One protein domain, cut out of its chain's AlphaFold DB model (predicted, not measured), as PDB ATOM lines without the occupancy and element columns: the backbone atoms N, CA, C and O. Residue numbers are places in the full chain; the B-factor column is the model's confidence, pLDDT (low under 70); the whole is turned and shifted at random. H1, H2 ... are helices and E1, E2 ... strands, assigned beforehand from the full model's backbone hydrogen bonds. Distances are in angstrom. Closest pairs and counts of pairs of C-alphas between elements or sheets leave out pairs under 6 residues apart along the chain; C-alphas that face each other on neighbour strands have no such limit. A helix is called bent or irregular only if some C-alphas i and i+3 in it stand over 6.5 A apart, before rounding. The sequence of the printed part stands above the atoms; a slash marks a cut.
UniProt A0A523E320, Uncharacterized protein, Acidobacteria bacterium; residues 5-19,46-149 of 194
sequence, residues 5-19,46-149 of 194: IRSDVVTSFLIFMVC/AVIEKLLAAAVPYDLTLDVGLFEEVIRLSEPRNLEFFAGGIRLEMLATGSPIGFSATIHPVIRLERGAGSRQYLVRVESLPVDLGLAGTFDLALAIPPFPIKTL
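Overview. This is residues 5 to 19 and 46 to 149 of the 194 residues of an uncharacterized protein of Acidobacteria bacterium (UniProt A0A523E320). A strongly twisted antiparallel sheet, sharply bent in its long strands E2 and E3, forms an open arch whose edge strands E1 and E6 stay apart. H2 lies along E2 on one face, with H1 beside H2; the small hairpin E7 and E8 continues from E6, and short H3 is on the opposite face. The 119 printed residues have three named helices and eight named strands, in the order H1 H2 E1 E2 E3 E4 E5 E6 E7 E8 H3; the class is mixed, helices and strands. The whole is compact, with a radius of gyration of the C-alphas of 14.3 A and spans of 42 by 31 by 23 A.

Arrangement. E3, residues 85 to 95, has E2, residues 68 to 82, on one side, and E4, residues 100 to 103, and E5, residues 106 to 111, on the other side. E2 bends by 84 degrees at residue 78 and E3 by 63 degrees at residue 89. N 74 and O 91 are 2.8 A apart across E2 and E3, N 92 and O 101 2.8 A across E3 and E4, and N 86 and O 107 2.8 A across E3 and E5. E1, residues 58 to 63, pairs with E2 through N 60 and O 71, 2.8 A; E1 to E4 are a meander, each strand the antiparallel neighbour of the one before. E6, residues 118 to 124, pairs with E5 through N 108 and O 121, 2.8 A. E7, residues 126 to 128, and E8, residues 134 to 136, form a hairpin, with N 127 and O 135 2.8 A apart. H2, residues 46 to 55, is over E2 at a height over the sheet of 8.4 A; the C-alphas of Ala 53 and Pro 76 are closest, 5.9 A. H1, residues 10 to 19, touches H2 at a steep tilt of 43 degrees, opposite ways, closest at the C-alphas of Met 17 and Leu 51, 6.0 A, and only grazes the sheet. H3, residues 137 to 140, is over none of the strands. Every O i to N i+4 pair is within hydrogen-bond range in H2 and 3 of 6 in H1; H3 is too short for one.

Along the chain. H1 begins at C-alpha 10 (-34.122, 47.193, 18.376). E2 is 33.7 A long, E3 29.0 A and E6 18.3 A. H3 ends at C-alpha 140 (-41.521, 40.477, 10.864).

Size, cuts and confidence. Residues 20 to 45 are not printed; C-alphas 19 and 46 are 15.8 A apart. Of the links printed whole, none is long. Residues 5 to 19, 64 to 66, 113 to 116, 131 and 146 to 149 have pLDDT under 70.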
ATOM      1  N   ILE A   5     -36.929  37.591  13.340       47.91
ATOM      2  CA  ILE A   5     -35.943  38.619  13.688       47.91
ATOM      3  C   ILE A   5     -35.511  38.414  15.139       47.91
ATOM      4  O   ILE A   5     -36.357  38.358  16.036       47.91
ATOM      5  N   ARG A   6     -34.202  38.277  15.391       44.31
ATOM      6  CA  ARG A   6     -33.652  38.295  16.760       44.31
ATOM      7  C   ARG A   6     -33.447  39.749  17.192       44.31
ATOM      8  O   ARG A   6     -32.588  40.452  16.680       44.31
ATOM      9  N   SER A   7     -34.296  40.195  18.115       39.09
ATOM     10  CA  SER A   7     -34.448  41.586  18.554       39.09
ATOM     11  C   SER A   7     -33.628  41.900  19.816       39.09
ATOM     12  O   SER A   7     -34.197  42.274  20.840       39.09
ATOM     13  N   ASP A   8     -32.302  41.772  19.768       38.25
ATOM     14  CA  ASP A   8     -31.443  42.317  20.840       38.25
ATOM     15  C   ASP A   8     -31.053  43.789  20.582       38.25
ATOM     16  O   ASP A   8     -30.778  44.539  21.515       38.25
ATOM     17  N   VAL A   9     -31.123  44.257  19.328       40.09
ATOM     18  CA  VAL A   9     -30.630  45.591  18.916       40.09
ATOM     19  C   VAL A   9     -31.737  46.660  18.861       40.09
ATOM     20  O   VAL A   9     -31.499  47.827  19.170       40.09
ATOM     21  N   VAL A  10     -32.979  46.269  18.553       39.97
ATOM     22  CA  VAL A  10     -34.122  47.193  18.376       39.97
ATOM     23  C   VAL A  10     -34.534  47.864  19.693       39.97
ATOM     24  O   VAL A  10     -34.918  49.034  19.718       39.97
ATOM     25  N   THR A  11     -34.373  47.150  20.809       35.66
ATOM     26  CA  THR A  11     -34.655  47.659  22.156       35.66
ATOM     27  C   THR A  11     -33.668  48.760  22.558       35.66
ATOM     28  O   THR A  11     -34.080  49.763  23.131       35.66
ATOM     29  N   SER A  12     -32.382  48.635  22.212       34.72
ATOM     30  CA  SER A  12     -31.359  49.645  22.535       34.72
ATOM     31  C   SER A  12     -31.455  50.891  21.649       34.72
ATOM     32  O   SER A  12     -31.235  52.002  22.129       34.72
ATOM     33  N   PHE A  13     -31.846  50.715  20.382       38.50
ATOM     34  CA  PHE A  13     -31.956  51.783  19.382       38.50
ATOM     35  C   PHE A  13     -32.914  52.907  19.803       38.50
ATOM     36  O   PHE A  13     -32.587  54.087  19.679       38.50
ATOM     37  N   LEU A  14     -34.078  52.559  20.356       45.47
ATOM     38  CA  LEU A  14     -35.106  53.554  20.664       45.47
ATOM     39  C   LEU A  14     -35.055  54.078  22.107       45.47
ATOM     40  O   LEU A  14     -35.450  55.215  22.363       45.47
ATOM     41  N   ILE A  15     -34.517  53.289  23.044       46.78
ATOM     42  CA  ILE A  15     -34.234  53.749  24.413       46.78
ATOM     43  C   ILE A  15     -33.207  54.880  24.367       46.78
ATOM     44  O   ILE A  15     -33.411  55.919  24.992       46.78
ATOM     45  N   PHE A  16     -32.157  54.733  23.554       42.41
ATOM     46  CA  PHE A  16     -31.160  55.786  23.363       42.41
ATOM     47  C   PHE A  16     -31.776  57.079  22.787       42.41
ATOM     48  O   PHE A  16     -31.430  58.176  23.225       42.41
ATOM     49  N   MET A  17     -32.760  56.952  21.884       45.28
ATOM     50  CA  MET A  17     -33.458  58.077  21.242       45.28
ATOM     51  C   MET A  17     -34.283  58.930  22.224       45.28
ATOM     52  O   MET A  17     -34.429  60.131  22.016       45.28
ATOM     53  N   VAL A  18     -34.805  58.329  23.300       45.66
ATOM     54  CA  VAL A  18     -35.601  59.031  24.329       45.66
ATOM     55  C   VAL A  18     -34.734  59.481  25.517       45.66
ATOM     56  O   VAL A  18     -35.036  60.494  26.145       45.66
ATOM     57  N   CYS A  19     -33.633  58.782  25.819       38.22
ATOM     58  CA  CYS A  19     -32.841  59.022  27.034       38.22
ATOM     59  C   CYS A  19     -31.839  60.184  26.949       38.22
ATOM     60  O   CYS A  19     -31.511  60.774  27.977       38.22
ATOM     61  N   ALA A  46     -34.112  67.996  14.267       83.50
ATOM     62  CA  ALA A  46     -32.661  68.080  14.128       83.50
ATOM     63  C   ALA A  46     -31.903  67.420  15.293       83.50
ATOM     64  O   ALA A  46     -30.804  66.901  15.103       83.50
ATOM     65  N   VAL A  47     -32.465  67.449  16.506       81.94
ATOM     66  CA  VAL A  47     -31.887  66.729  17.649       81.94
ATOM     67  C   VAL A  47     -32.086  65.229  17.460       81.94
ATOM     68  O   VAL A  47     -31.139  64.473  17.647       81.94
ATOM     69  N   ILE A  48     -33.272  64.803  17.023       80.44
ATOM     70  CA  ILE A  48     -33.583  63.383  16.804       80.44
ATOM     71  C   ILE A  48     -32.689  62.799  15.711       80.44
ATOM     72  O   ILE A  48     -32.097  61.747  15.919       80.44
ATOM     73  N   GLU A  49     -32.506  63.499  14.592       81.94
ATOM     74  CA  GLU A  49     -31.603  63.067  13.520       81.94
ATOM     75  C   GLU A  49     -30.164  62.884  14.023       81.94
ATOM     76  O   GLU A  49     -29.539  61.862  13.750       81.94
ATOM     77  N   LYS A  50     -29.655  63.816  14.843       79.62
ATOM     78  CA  LYS A  50     -28.324  63.688  15.460       79.62
ATOM     79  C   LYS A  50     -28.225  62.503  16.417       79.62
ATOM     80  O   LYS A  50     -27.200  61.827  16.431       79.62
ATOM     81  N   LEU A  51     -29.264  62.258  17.212       75.00
ATOM     82  CA  LEU A  51     -29.312  61.117  18.127       75.00
ATOM     83  C   LEU A  51     -29.331  59.790  17.365       75.00
ATOM     84  O   LEU A  51     -28.611  58.865  17.735       75.00
ATOM     85  N   LEU A  52     -30.095  59.713  16.275       77.44
ATOM     86  CA  LEU A  52     -30.103  58.554  15.385       77.44
ATOM     87  C   LEU A  52     -28.733  58.367  14.728       77.44
ATOM     88  O   LEU A  52     -28.181  57.276  14.755       77.44
ATOM     89  N   ALA A  53     -28.127  59.431  14.203       79.50
ATOM     90  CA  ALA A  53     -26.798  59.349  13.605       79.50
ATOM     91  C   ALA A  53     -25.728  58.864  14.605       79.50
ATOM     92  O   ALA A  53     -24.813  58.144  14.214       79.50
ATOM     93  N   ALA A  54     -25.859  59.210  15.891       75.44
ATOM     94  CA  ALA A  54     -24.928  58.796  16.941       75.44
ATOM     95  C   ALA A  54     -25.042  57.313  17.335       75.44
ATOM     96  O   ALA A  54     -24.102  56.770  17.911       75.44
ATOM     97  N   ALA A  55     -26.176  56.666  17.054       72.31
ATOM     98  CA  ALA A  55     -26.434  55.285  17.457       72.31
ATOM     99  C   ALA A  55     -26.292  54.266  16.305       72.31
ATOM    100  O   ALA A  55     -26.466  53.072  16.529       72.31
ATOM    101  N   VAL A  56     -25.944  54.717  15.096       79.56
ATOM    102  CA  VAL A  56     -25.579  53.876  13.941       79.56
ATOM    103  C   VAL A  56     -24.247  53.146  14.185       79.56
ATOM    104  O   VAL A  56     -23.343  53.735  14.780       79.56
ATOM    105  N   PRO A  57     -24.050  51.923  13.646       82.44
ATOM    106  CA  PRO A  57     -24.971  51.142  12.809       82.44
ATOM    107  C   PRO A  57     -25.984  50.289  13.580       82.44
ATOM    108  O   PRO A  57     -25.702  49.803  14.672       82.44
ATOM    109  N   TYR A  58     -27.143  50.050  12.958       79.50
ATOM    110  CA  TYR A  58     -28.167  49.136  13.472       79.50
ATOM    111  C   TYR A  58     -28.155  47.832  12.695       79.50
ATOM    112  O   TYR A  58     -28.499  47.816  11.517       79.50
ATOM    113  N   ASP A  59     -27.812  46.739  13.364       82.19
ATOM    114  CA  ASP A  59     -27.798  45.418  12.746       82.19
ATOM    115  C   ASP A  59     -29.125  44.693  13.032       82.19
ATOM    116  O   ASP A  59     -29.519  44.479  14.182       82.19
ATOM    117  N   LEU A  60     -29.837  44.334  11.963       78.25
ATOM    118  CA  LEU A  60     -31.053  43.532  11.973       78.25
ATOM    119  C   LEU A  60     -30.733  42.142  11.434       78.25
ATOM    120  O   LEU A  60     -30.438  41.973  10.254       78.25
ATOM    121  N   THR A  61     -30.843  41.135  12.287       79.31
ATOM    122  CA  THR A  61     -30.702  39.741  11.873       79.31
ATOM    123  C   THR A  61     -32.032  39.211  11.349       79.31
ATOM    124  O   THR A  61     -32.989  39.066  12.117       79.31
ATOM    125  N   LEU A  62     -32.086  38.879  10.062       74.19
ATOM    126  CA  LEU A  62     -33.183  38.161   9.429       74.19
ATOM    127  C   LEU A  62     -32.850  36.672   9.319       74.19
ATOM    128  O   LEU A  62     -31.972  36.276   8.558       74.19
ATOM    129  N   ASP A  63     -33.611  35.826  10.004       70.50
ATOM    130  CA  ASP A  63     -33.622  34.394   9.709       70.50
ATOM    131  C   ASP A  63     -34.624  34.127   8.580       70.50
ATOM    132  O   ASP A  63     -35.840  34.187   8.795       70.50
ATOM    133  N   VAL A  64     -34.122  33.861   7.369       64.69
ATOM    134  CA  VAL A  64     -34.932  33.542   6.179       64.69
ATOM    135  C   VAL A  64     -35.034  32.027   5.946       64.69
ATOM    136  O   VAL A  64     -35.306  31.565   4.836       64.69
ATOM    137  N   GLY A  65     -34.851  31.223   6.997       66.81
ATOM    138  CA  GLY A  65     -35.016  29.769   7.014       66.81
ATOM    139  C   GLY A  65     -33.876  28.992   6.351       66.81
ATOM    140  O   GLY A  65     -33.436  27.988   6.901       66.81
ATOM    141  N   LEU A  66     -33.401  29.430   5.180       63.19
ATOM    142  CA  LEU A  66     -32.275  28.807   4.468       63.19
ATOM    143  C   LEU A  66     -30.920  29.443   4.815       63.19
ATOM    144  O   LEU A  66     -29.889  28.802   4.627       63.19
ATOM    145  N   PHE A  67     -30.917  30.684   5.300       70.75
ATOM    146  CA  PHE A  67     -29.727  31.420   5.719       70.75
ATOM    147  C   PHE A  67     -30.119  32.571   6.655       70.75
ATOM    148  O   PHE A  67     -31.273  33.011   6.678       70.75
ATOM    149  N   GLU A  68     -29.139  33.038   7.423       80.88
ATOM    150  CA  GLU A  68     -29.219  34.238   8.251       80.88
ATOM    151  C   GLU A  68     -28.659  35.417   7.445       80.88
ATOM    152  O   GLU A  68     -27.518  35.365   6.984       80.88
ATOM    153  N   GLU A  69     -29.472  36.450   7.240       81.81
ATOM    154  CA  GLU A  69     -29.084  37.690   6.567       81.81
ATOM    155  C   GLU A  69     -28.995  38.805   7.610       81.81
ATOM    156  O   GLU A  69     -29.970  39.108   8.300       81.81
ATOM    157  N   VAL A  70     -27.832  39.436   7.730       86.69
ATOM    158  CA  VAL A  70     -27.635  40.612   8.579       86.69
ATOM    159  C   VAL A  70     -27.818  41.854   7.726       86.69
ATOM    160  O   VAL A  70     -27.015  42.127   6.834       86.69
ATOM    161  N   ILE A  71     -28.861  42.621   8.026       86.12
ATOM    162  CA  ILE A  71     -29.120  43.922   7.419       86.12
ATOM    163  C   ILE A  71     -28.603  44.999   8.354       86.12
ATOM    164  O   ILE A  71     -29.151  45.227   9.429       86.12
ATOM    165  N   ARG A  72     -27.575  45.705   7.910       89.31
ATOM    166  CA  ARG A  72     -27.033  46.873   8.585       89.31
ATOM    167  C   ARG A  72     -27.702  48.135   8.064       89.31
ATOM    168  O   ARG A  72     -27.617  48.437   6.878       89.31
ATOM    169  N   LEU A  73     -28.338  48.877   8.958       89.12
ATOM    170  CA  LEU A  73     -28.923  50.180   8.681       89.12
ATOM    171  C   LEU A  73     -27.988  51.289   9.164       89.12
ATOM    172  O   LEU A  73     -27.464  51.249  10.280       89.12
ATOM    173  N   SER A  74     -27.784  52.293   8.321       90.06
ATOM    174  CA  SER A  74     -26.843  53.385   8.556       90.06
ATOM    175  C   SER A  74     -27.299  54.687   7.902       90.06
ATOM    176  O   SER A  74     -28.282  54.702   7.167       90.06
ATOM    177  N   GLU A  75     -26.604  55.785   8.202       91.56
ATOM    178  CA  GLU A  75     -26.838  57.105   7.593       91.56
ATOM    179  C   GLU A  75     -28.299  57.606   7.651       91.56
ATOM    180  O   GLU A  75     -28.872  57.931   6.606       91.56
ATOM    181  N   PRO A  76     -28.930  57.678   8.840       89.94
ATOM    182  CA  PRO A  76     -30.259  58.252   8.977       89.94
ATOM    183  C   PRO A  76     -30.238  59.718   8.547       89.94
ATOM    184  O   PRO A  76     -29.404  60.496   9.013       89.94
ATOM    185  N   ARG A  77     -31.156  60.080   7.656       90.25
ATOM    186  CA  ARG A  77     -31.291  61.431   7.099       90.25
ATOM    187  C   ARG A  77     -32.738  61.711   6.705       90.25
ATOM    188  O   ARG A  77     -33.571  60.804   6.716       90.25
ATOM    189  N   ASN A  78     -33.023  62.959   6.342       91.44
ATOM    190  CA  ASN A  78     -34.331  63.397   5.840       91.44
ATOM    191  C   ASN A  78     -35.483  62.968   6.763       91.44
ATOM    192  O   ASN A  78     -36.461  62.360   6.328       91.44
ATOM    193  N   LEU A  79     -35.344  63.251   8.064       89.75
ATOM    194  CA  LEU A  79     -36.389  62.937   9.033       89.75
ATOM    195  C   LEU A  79     -37.640  63.785   8.783       89.75
ATOM    196  O   LEU A  79     -37.637  65.006   8.948       89.75
ATOM    197  N   GLU A  80     -38.738  63.115   8.466       90.88
ATOM    198  CA  GLU A  80     -40.056  63.704   8.289       90.88
ATOM    199  C   GLU A  80     -40.982  63.263   9.418       90.88
ATOM    200  O   GLU A  80     -41.286  62.079   9.589       90.88
ATOM    201  N   PHE A  81     -41.493  64.236  10.164       88.81
ATOM    202  CA  PHE A  81     -42.470  63.977  11.207       88.81
ATOM    203  C   PHE A  81     -43.892  64.137  10.681       88.81
ATOM    204  O   PHE A  81     -44.227  65.093   9.974       88.81
ATOM    205  N   PHE A  82     -44.761  63.216  11.079       87.56
ATOM    206  CA  PHE A  82     -46.186  63.263  10.785       87.56
ATOM    207  C   PHE A  82     -46.994  62.831  12.010       87.56
ATOM    208  O   PHE A  82     -46.446  62.436  13.035       87.56
ATOM    209  N   ALA A  83     -48.322  62.937  11.923       85.31
ATOM    210  CA  ALA A  83     -49.206  62.647  13.047       85.31
ATOM    211  C   ALA A  83     -49.010  61.206  13.561       85.31
ATOM    212  O   ALA A  83     -49.437  60.242  12.914       85.31
ATOM    213  N   GLY A  84     -48.369  61.083  14.728       84.19
ATOM    214  CA  GLY A  84     -48.103  59.811  15.402       84.19
ATOM    215  C   GLY A  84     -46.928  59.001  14.847       84.19
ATOM    216  O   GLY A  84     -46.818  57.822  15.183       84.19
ATOM    217  N   GLY A  85     -46.064  59.572  14.002       87.56
ATOM    218  CA  GLY A  85     -44.960  58.804  13.433       87.56
ATOM    219  C   GLY A  85     -43.855  59.611  12.770       87.56
ATOM    220  O   GLY A  85     -43.914  60.835  12.638       87.56
ATOM    221  N   ILE A  86     -42.822  58.874  12.383       89.56
ATOM    222  CA  ILE A  86     -41.581  59.378  11.813       89.56
ATOM    223  C   ILE A  86     -41.288  58.559  10.563       89.56
ATOM    224  O   ILE A  86     -41.365  57.327  10.575       89.56
ATOM    225  N   ARG A  87     -40.953  59.252   9.481       92.44
ATOM    226  CA  ARG A  87     -40.332  58.674   8.296       92.44
ATOM    227  C   ARG A  87     -38.905  59.185   8.231       92.44
ATOM    228  O   ARG A  87     -38.640  60.329   8.586       92.44
ATOM    229  N   LEU A  88     -37.995  58.339   7.791       92.81
ATOM    230  CA  LEU A  88     -36.609  58.713   7.573       92.81
ATOM    231  C   LEU A  88     -36.051  57.942   6.389       92.81
ATOM    232  O   LEU A  88     -36.588  56.900   6.014       92.81
ATOM    233  N   GLU A  89     -34.971  58.453   5.826       93.44
ATOM    234  CA  GLU A  89     -34.144  57.746   4.861       93.44
ATOM    235  C   GLU A  89     -32.956  57.106   5.566       93.44
ATOM    236  O   GLU A  89     -32.358  57.707   6.459       93.44
ATOM    237  N   MET A  90     -32.597  55.894   5.151       92.06
ATOM    238  CA  MET A  90     -31.433  55.177   5.669       92.06
ATOM    239  C   MET A  90     -30.769  54.358   4.568       92.06
ATOM    240  O   MET A  90     -31.440  53.861   3.663       92.06
ATOM    241  N   LEU A  91     -29.460  54.159   4.674       92.56
ATOM    242  CA  LEU A  91     -28.733  53.183   3.874       92.56
ATOM    243  C   LEU A  91     -28.837  51.802   4.532       92.56
ATOM    244  O   LEU A  91     -28.396  51.622   5.667       92.56
ATOM    245  N   ALA A  92     -29.391  50.831   3.811       90.88
ATOM    246  CA  ALA A  92     -29.450  49.433   4.213       90.88
ATOM    247  C   ALA A  92     -28.450  48.606   3.402       90.88
ATOM    248  O   ALA A  92     -28.498  48.609   2.171       90.88
ATOM    249  N   THR A  93     -27.580  47.872   4.090       90.88
ATOM    250  CA  THR A  93     -26.629  46.940   3.474       90.88
ATOM    251  C   THR A  93     -26.806  45.541   4.042       90.88
ATOM    252  O   THR A  93     -26.846  45.395   5.261       90.88
ATOM    253  N   GLY A  94     -26.880  44.526   3.186       88.12
ATOM    254  CA  GLY A  94     -27.077  43.135   3.598       88.12
ATOM    255  C   GLY A  94     -25.857  42.246   3.410       88.12
ATOM    256  O   GLY A  94     -25.104  42.413   2.450       88.12
ATOM    257  N   SER A  95     -25.684  41.276   4.302       84.81
ATOM    258  CA  SER A  95     -24.715  40.185   4.189       84.81
ATOM    259  C   SER A  95     -25.340  38.862   4.662       84.81
ATOM    260  O   SER A  95     -25.947  38.864   5.734       84.81
ATOM    261  N   PRO A  96     -25.110  37.720   3.978       80.69
ATOM    262  CA  PRO A  96     -24.165  37.520   2.874       80.69
ATOM    263  C   PRO A  96     -24.694  37.832   1.465       80.69
ATOM    264  O   PRO A  96     -23.890  37.783   0.534       80.69
ATOM    265  N   ILE A  97     -25.984  38.142   1.266       80.00
ATOM    266  CA  ILE A  97     -26.527  38.392  -0.089       80.00
ATOM    267  C   ILE A  97     -25.822  39.570  -0.784       80.00
ATOM    268  O   ILE A  97     -25.688  39.566  -2.009       80.00
ATOM    269  N   GLY A  98     -25.323  40.546  -0.018       82.06
ATOM    270  CA  GLY A  98     -24.506  41.631  -0.555       82.06
ATOM    271  C   GLY A  98     -25.331  42.667  -1.312       82.06
ATOM    272  O   GLY A  98     -25.015  42.985  -2.457       82.06
ATOM    273  N   PHE A  99     -26.391  43.194  -0.695       87.12
ATOM    274  CA  PHE A  99     -27.161  44.308  -1.260       87.12
ATOM    275  C   PHE A  99     -26.793  45.639  -0.592       87.12
ATOM    276  O   PHE A  99     -26.289  45.668   0.530       87.12
ATOM    277  N   SER A 100     -27.063  46.746  -1.283       90.75
ATOM    278  CA  SER A 100     -26.944  48.109  -0.759       90.75
ATOM    279  C   SER A 100     -28.032  48.975  -1.384       90.75
ATOM    280  O   SER A 100     -28.085  49.105  -2.608       90.75
ATOM    281  N   ALA A 101     -28.924  49.525  -0.563       89.94
ATOM    282  CA  ALA A 101     -30.062  50.310  -1.030       89.94
ATOM    283  C   ALA A 101     -30.439  51.410  -0.033       89.94
ATOM    284  O   ALA A 101     -30.325  51.237   1.178       89.94
ATOM    285  N   THR A 102     -30.932  52.541  -0.545       92.94
ATOM    286  CA  THR A 102     -31.580  53.554   0.301       92.94
ATOM    287  C   THR A 102     -33.027  53.147   0.543       92.94
ATOM    288  O   THR A 102     -33.777  52.906  -0.403       92.94
ATOM    289  N   ILE A 103     -33.416  53.078   1.811       91.94
ATOM    290  CA  ILE A 103     -34.741  52.659   2.260       91.94
ATOM    291  C   ILE A 103     -35.447  53.805   2.986       91.94
ATOM    292  O   ILE A 103     -34.796  54.706   3.512       91.94
ATOM    293  N   HIS A 104     -36.780  53.743   3.032       93.88
ATOM    294  CA  HIS A 104     -37.629  54.782   3.626       93.88
ATOM    295  C   HIS A 104     -38.514  54.196   4.737       93.88
ATOM    296  O   HIS A 104     -39.722  54.032   4.533       93.88
ATOM    297  N   PRO A 105     -37.938  53.797   5.883       89.69
ATOM    298  CA  PRO A 105     -38.709  53.250   6.985       89.69
ATOM    299  C   PRO A 105     -39.762  54.226   7.513       89.69
ATOM    300  O   PRO A 105     -39.544  55.437   7.602       89.69
ATOM    301  N   VAL A 106     -40.898  53.662   7.917       91.44
ATOM    302  CA  VAL A 106     -41.994  54.371   8.577       91.44
ATOM    303  C   VAL A 106     -42.203  53.752   9.950       91.44
ATOM    304  O   VAL A 106     -42.491  52.560  10.070       91.44
ATOM    305  N   ILE A 107     -42.057  54.569  10.988       87.94
ATOM    306  CA  ILE A 107     -42.190  54.165  12.386       87.94
ATOM    307  C   ILE A 107     -43.357  54.936  12.996       87.94
ATOM    308  O   ILE A 107     -43.424  56.161  12.884       87.94
ATOM    309  N   ARG A 108     -44.265  54.234  13.671       87.81
ATOM    310  CA  ARG A 108     -45.354  54.832  14.439       87.81
ATOM    311  C   ARG A 108     -45.225  54.586  15.922       87.81
ATOM    312  O   ARG A 108     -44.793  53.529  16.378       87.81
ATOM    313  N   LEU A 109     -45.681  55.590  16.652       84.31
ATOM    314  CA  LEU A 109     -45.895  55.549  18.081       84.31
ATOM    315  C   LEU A 109     -47.390  55.361  18.323       84.31
ATOM    316  O   LEU A 109     -48.206  56.231  18.024       84.31
ATOM    317  N   GLU A 110     -47.746  54.197  18.850       82.75
ATOM    318  CA  GLU A 110     -49.116  53.826  19.184       82.75
ATOM    319  C   GLU A 110     -49.253  53.718  20.697       82.75
ATOM    320  O   GLU A 110     -48.362  53.234  21.390       82.75
ATOM    321  N   ARG A 111     -50.396  54.125  21.242       80.06
ATOM    322  CA  ARG A 111     -50.714  53.808  22.634       80.06
ATOM    323  C   ARG A 111     -51.284  52.395  22.683       80.06
ATOM    324  O   ARG A 111     -52.255  52.113  21.981       80.06
ATOM    325  N   GLY A 112     -50.694  51.513  23.489       70.75
ATOM    326  CA  GLY A 112     -51.177  50.142  23.633       70.75
ATOM    327  C   GLY A 112     -52.649  50.117  24.052       70.75
ATOM    328  O   GLY A 112     -53.068  50.854  24.944       70.75
ATOM    329  N   ALA A 113     -53.458  49.286  23.393       62.34
ATOM    330  CA  ALA A 113     -54.878  49.168  23.706       62.34
ATOM    331  C   ALA A 113     -55.057  48.714  25.167       62.34
ATOM    332  O   ALA A 113     -54.700  47.596  25.526       62.34
ATOM    333  N   GLY A 114     -55.572  49.604  26.018       63.56
ATOM    334  CA  GLY A 114     -55.786  49.336  27.445       63.56
ATOM    335  C   GLY A 114     -54.560  49.511  28.349       63.56
ATOM    336  O   GLY A 114     -54.689  49.305  29.555       63.56
ATOM    337  N   SER A 115     -53.399  49.928  27.829       63.28
ATOM    338  CA  SER A 115     -52.210  50.220  28.640       63.28
ATOM    339  C   SER A 115     -51.797  51.697  28.543       63.28
ATOM    340  O   SER A 115     -52.078  52.405  27.575       63.28
ATOM    341  N   ARG A 116     -51.121  52.205  29.582       65.88
ATOM    342  CA  ARG A 116     -50.420  53.503  29.513       65.88
ATOM    343  C   ARG A 116     -49.098  53.417  28.740       65.88
ATOM    344  O   ARG A 116     -48.429  54.429  28.590       65.88
ATOM    345  N   GLN A 117     -48.730  52.233  28.253       72.56
ATOM    346  CA  GLN A 117     -47.469  52.027  27.558       72.56
ATOM    347  C   GLN A 117     -47.583  52.475  26.104       72.56
ATOM    348  O   GLN A 117     -48.526  52.124  25.389       72.56
ATOM    349  N   TYR A 118     -46.590  53.241  25.675       76.44
ATOM    350  CA  TYR A 118     -46.386  53.547  24.272       76.44
ATOM    351  C   TYR A 118     -45.661  52.377  23.616       76.44
ATOM    352  O   TYR A 118     -44.648  51.889  24.121       76.44
ATOM    353  N   LEU A 119     -46.219  51.917  22.506       79.50
ATOM    354  CA  LEU A 119     -45.669  50.896  21.640       79.50
ATOM    355  C   LEU A 119     -45.101  51.560  20.399       79.50
ATOM    356  O   LEU A 119     -45.663  52.513  19.856       79.50
ATOM    357  N   VAL A 120     -44.000  51.009  19.931       81.06
ATOM    358  CA  VAL A 120     -43.372  51.407  18.687       81.06
ATOM    359  C   VAL A 120     -43.661  50.322  17.681       81.06
ATOM    360  O   VAL A 120     -43.382  49.143  17.914       81.06
ATOM    361  N   ARG A 121     -44.255  50.733  16.569       84.38
ATOM    362  CA  ARG A 121     -44.565  49.875  15.438       84.38
ATOM    363  C   ARG A 121     -43.740  50.335  14.254       84.38
ATOM    364  O   ARG A 121     -43.825  51.487  13.842       84.38
ATOM    365  N   VAL A 122     -42.978  49.420  13.676       85.56
ATOM    366  CA  VAL A 122     -42.446  49.619  12.330       85.56
ATOM    367  C   VAL A 122     -43.599  49.318  11.376       85.56
ATOM    368  O   VAL A 122     -44.103  48.200  11.369       85.56
ATOM    369  N   GLU A 123     -44.093  50.328  10.661       86.19
ATOM    370  CA  GLU A 123     -45.199  50.174   9.704       86.19
ATOM    371  C   GLU A 123     -44.714  49.760   8.326       86.19
ATOM    372  O   GLU A 123     -45.398  49.008   7.639       86.19
ATOM    373  N   SER A 124     -43.548  50.261   7.926       88.88
ATOM    374  CA  SER A 124     -42.923  49.878   6.672       88.88
ATOM    375  C   SER A 124     -41.412  49.894   6.821       88.88
ATOM    376  O   SER A 124     -40.841  50.830   7.387       88.88
ATOM    377  N   LEU A 125     -40.776  48.839   6.332       86.81
ATOM    378  CA  LEU A 125     -39.334  48.679   6.231       86.81
ATOM    379  C   LEU A 125     -39.030  47.945   4.913       86.81
ATOM    380  O   LEU A 125     -38.734  46.747   4.928       86.81
ATOM    381  N   PRO A 126     -39.165  48.636   3.766       87.12
ATOM    382  CA  PRO A 126     -38.977  48.024   2.462       87.12
ATOM    383  C   PRO A 126     -37.491  47.774   2.220       87.12
ATOM    384  O   PRO A 126     -36.686  48.701   2.282       87.12
ATOM    385  N   VAL A 127     -37.132  46.531   1.922       83.88
ATOM    386  CA  VAL A 127     -35.768  46.123   1.588       83.88
ATOM    387  C   VAL A 127     -35.780  45.364   0.271       83.88
ATOM    388  O   VAL A 127     -36.502  44.379   0.115       83.88
ATOM    389  N   ASP A 128     -34.973  45.829  -0.679       81.75
ATOM    390  CA  ASP A 128     -34.752  45.158  -1.954       81.75
ATOM    391  C   ASP A 128     -33.581  44.177  -1.834       81.75
ATOM    392  O   ASP A 128     -32.430  44.580  -1.669       81.75
ATOM    393  N   LEU A 129     -33.891  42.881  -1.905       76.12
ATOM    394  CA  LEU A 129     -32.909  41.794  -1.845       76.12
ATOM    395  C   LEU A 129     -32.431  41.372  -3.248       76.12
ATOM    396  O   LEU A 129     -31.951  40.251  -3.442       76.12
ATOM    397  N   GLY A 130     -32.595  42.236  -4.254       74.81
ATOM    398  CA  GLY A 130     -32.175  41.991  -5.629       74.81
ATOM    399  C   GLY A 130     -33.009  40.891  -6.283       74.81
ATOM    400  O   GLY A 130     -34.187  41.080  -6.581       74.81
ATOM    401  N   LEU A 131     -32.413  39.714  -6.506       67.38
ATOM    402  CA  LEU A 131     -33.064  38.597  -7.213       67.38
ATOM    403  C   LEU A 131     -34.323  38.067  -6.508       67.38
ATOM    404  O   LEU A 131     -35.170  37.459  -7.160       67.38
ATOM    405  N   ALA A 132     -34.449  38.281  -5.197       70.25
ATOM    406  CA  ALA A 132     -35.623  37.864  -4.435       70.25
ATOM    407  C   ALA A 132     -36.769  38.901  -4.462       70.25
ATOM    408  O   ALA A 132     -37.887  38.567  -4.070       70.25
ATOM    409  N   GLY A 133     -36.516  40.120  -4.956       76.44
ATOM    410  CA  GLY A 133     -37.468  41.230  -4.982       76.44
ATOM    411  C   GLY A 133     -37.495  42.064  -3.697       76.44
ATOM    412  O   GLY A 133     -36.681  41.890  -2.787       76.44
ATOM    413  N   THR A 134     -38.450  42.996  -3.632       83.19
ATOM    414  CA  THR A 134     -38.655  43.887  -2.484       83.19
ATOM    415  C   THR A 134     -39.557  43.243  -1.434       83.19
ATOM    416  O   THR A 134     -40.686  42.851  -1.733       83.19
ATOM    417  N   PHE A 135     -39.088  43.194  -0.189       82.69
ATOM    418  CA  PHE A 135     -39.846  42.708   0.962       82.69
ATOM    419  C   PHE A 135     -40.073  43.830   1.961       82.69
ATOM    420  O   PHE A 135     -39.155  44.588   2.261       82.69
ATOM    421  N   ASP A 136     -41.277  43.905   2.525       85.56
ATOM    422  CA  ASP A 136     -41.519  44.760   3.682       85.56
ATOM    423  C   ASP A 136     -41.262  43.973   4.973       85.56
ATOM    424  O   ASP A 136     -42.028  43.083   5.361       85.56
ATOM    425  N   LEU A 137     -40.151  44.295   5.632       81.56
ATOM    426  CA  LEU A 137     -39.714  43.634   6.859       81.56
ATOM    427  C   LEU A 137     -40.509  44.081   8.091       81.56
ATOM    428  O   LEU A 137     -40.396  43.441   9.139       81.56
ATOM    429  N   ALA A 138     -41.351  45.113   7.980       81.62
ATOM    430  CA  ALA A 138     -42.235  45.548   9.059       81.62
ATOM    431  C   ALA A 138     -43.109  44.400   9.586       81.62
ATOM    432  O   ALA A 138     -43.321  44.271  10.789       81.62
ATOM    433  N   LEU A 139     -43.542  43.498   8.697       75.31
ATOM    434  CA  LEU A 139     -44.364  42.335   9.047       75.31
ATOM    435  C   LEU A 139     -43.659  41.333   9.975       75.31
ATOM    436  O   LEU A 139     -44.326  40.529  10.628       75.31
ATOM    437  N   ALA A 140     -42.327  41.358  10.025       71.19
ATOM    438  CA  ALA A 140     -41.521  40.477  10.864       71.19
ATOM    439  C   ALA A 140     -41.085  41.136  12.186       71.19
ATOM    440  O   ALA A 140     -40.560  40.442  13.060       71.19
ATOM    441  N   ILE A 141     -41.315  42.446  12.353       72.06
ATOM    442  CA  ILE A 141     -40.977  43.201  13.564       72.06
ATOM    443  C   ILE A 141     -42.254  43.372  14.401       72.06
ATOM    444  O   ILE A 141     -43.107  44.196  14.063       72.06
ATOM    445  N   PRO A 142     -42.432  42.612  15.498       73.38
ATOM    446  CA  PRO A 142     -43.567  42.834  16.380       73.38
ATOM    447  C   PRO A 142     -43.459  44.219  17.040       73.38
ATOM    448  O   PRO A 142     -42.346  44.664  17.334       73.38
ATOM    449  N   PRO A 143     -44.588  44.896  17.322       77.62
ATOM    450  CA  PRO A 143     -44.566  46.120  18.110       77.62
ATOM    451  C   PRO A 143     -43.893  45.885  19.460       77.62
ATOM    452  O   PRO A 143     -44.144  44.870  20.113       77.62
ATOM    453  N   PHE A 144     -43.073  46.834  19.888       72.44
ATOM    454  CA  PHE A 144     -42.311  46.733  21.131       72.44
ATOM    455  C   PHE A 144     -42.564  47.950  22.027       72.44
ATOM    456  O   PHE A 144     -42.786  49.050  21.518       72.44
ATOM    457  N   PRO A 145     -42.581  47.784  23.360       71.81
ATOM    458  CA  PRO A 145     -42.821  48.889  24.278       71.81
ATOM    459  C   PRO A 145     -41.617  49.829  24.359       71.81
ATOM    460  O   PRO A 145     -40.465  49.391  24.333       71.81
ATOM    461  N   ILE A 146     -41.886  51.123  24.524       67.25
ATOM    462  CA  ILE A 146     -40.863  52.093  24.920       67.25
ATOM    463  C   ILE A 146     -40.539  51.841  26.387       67.25
ATOM    464  O   ILE A 146     -41.428  51.921  27.237       67.25
ATOM    465  N   LYS A 147     -39.275  51.534  26.692       60.38
ATOM    466  CA  LYS A 147     -38.847  51.412  28.087       60.38
ATOM    467  C   LYS A 147     -38.779  52.785  28.747       60.38
ATOM    468  O   LYS A 147     -38.331  53.758  28.141       60.38
ATOM    469  N   THR A 148     -39.237  52.848  29.991       52.00
ATOM    470  CA  THR A 148     -39.290  54.076  30.786       52.00
ATOM    471  C   THR A 148     -37.883  54.504  31.204       52.00
ATOM    472  O   THR A 148     -37.049  53.672  31.549       52.00
ATOM    473  N   LEU A 149     -37.633  55.815  31.223       52.28
ATOM    474  CA  LEU A 149     -36.348  56.423  31.594       52.28
ATOM    475  C   LEU A 149     -35.832  55.991  32.976       52.28
ATOM    476  O   LEU A 149     -34.625  55.918  33.181       52.28
TER     477      LEU A 149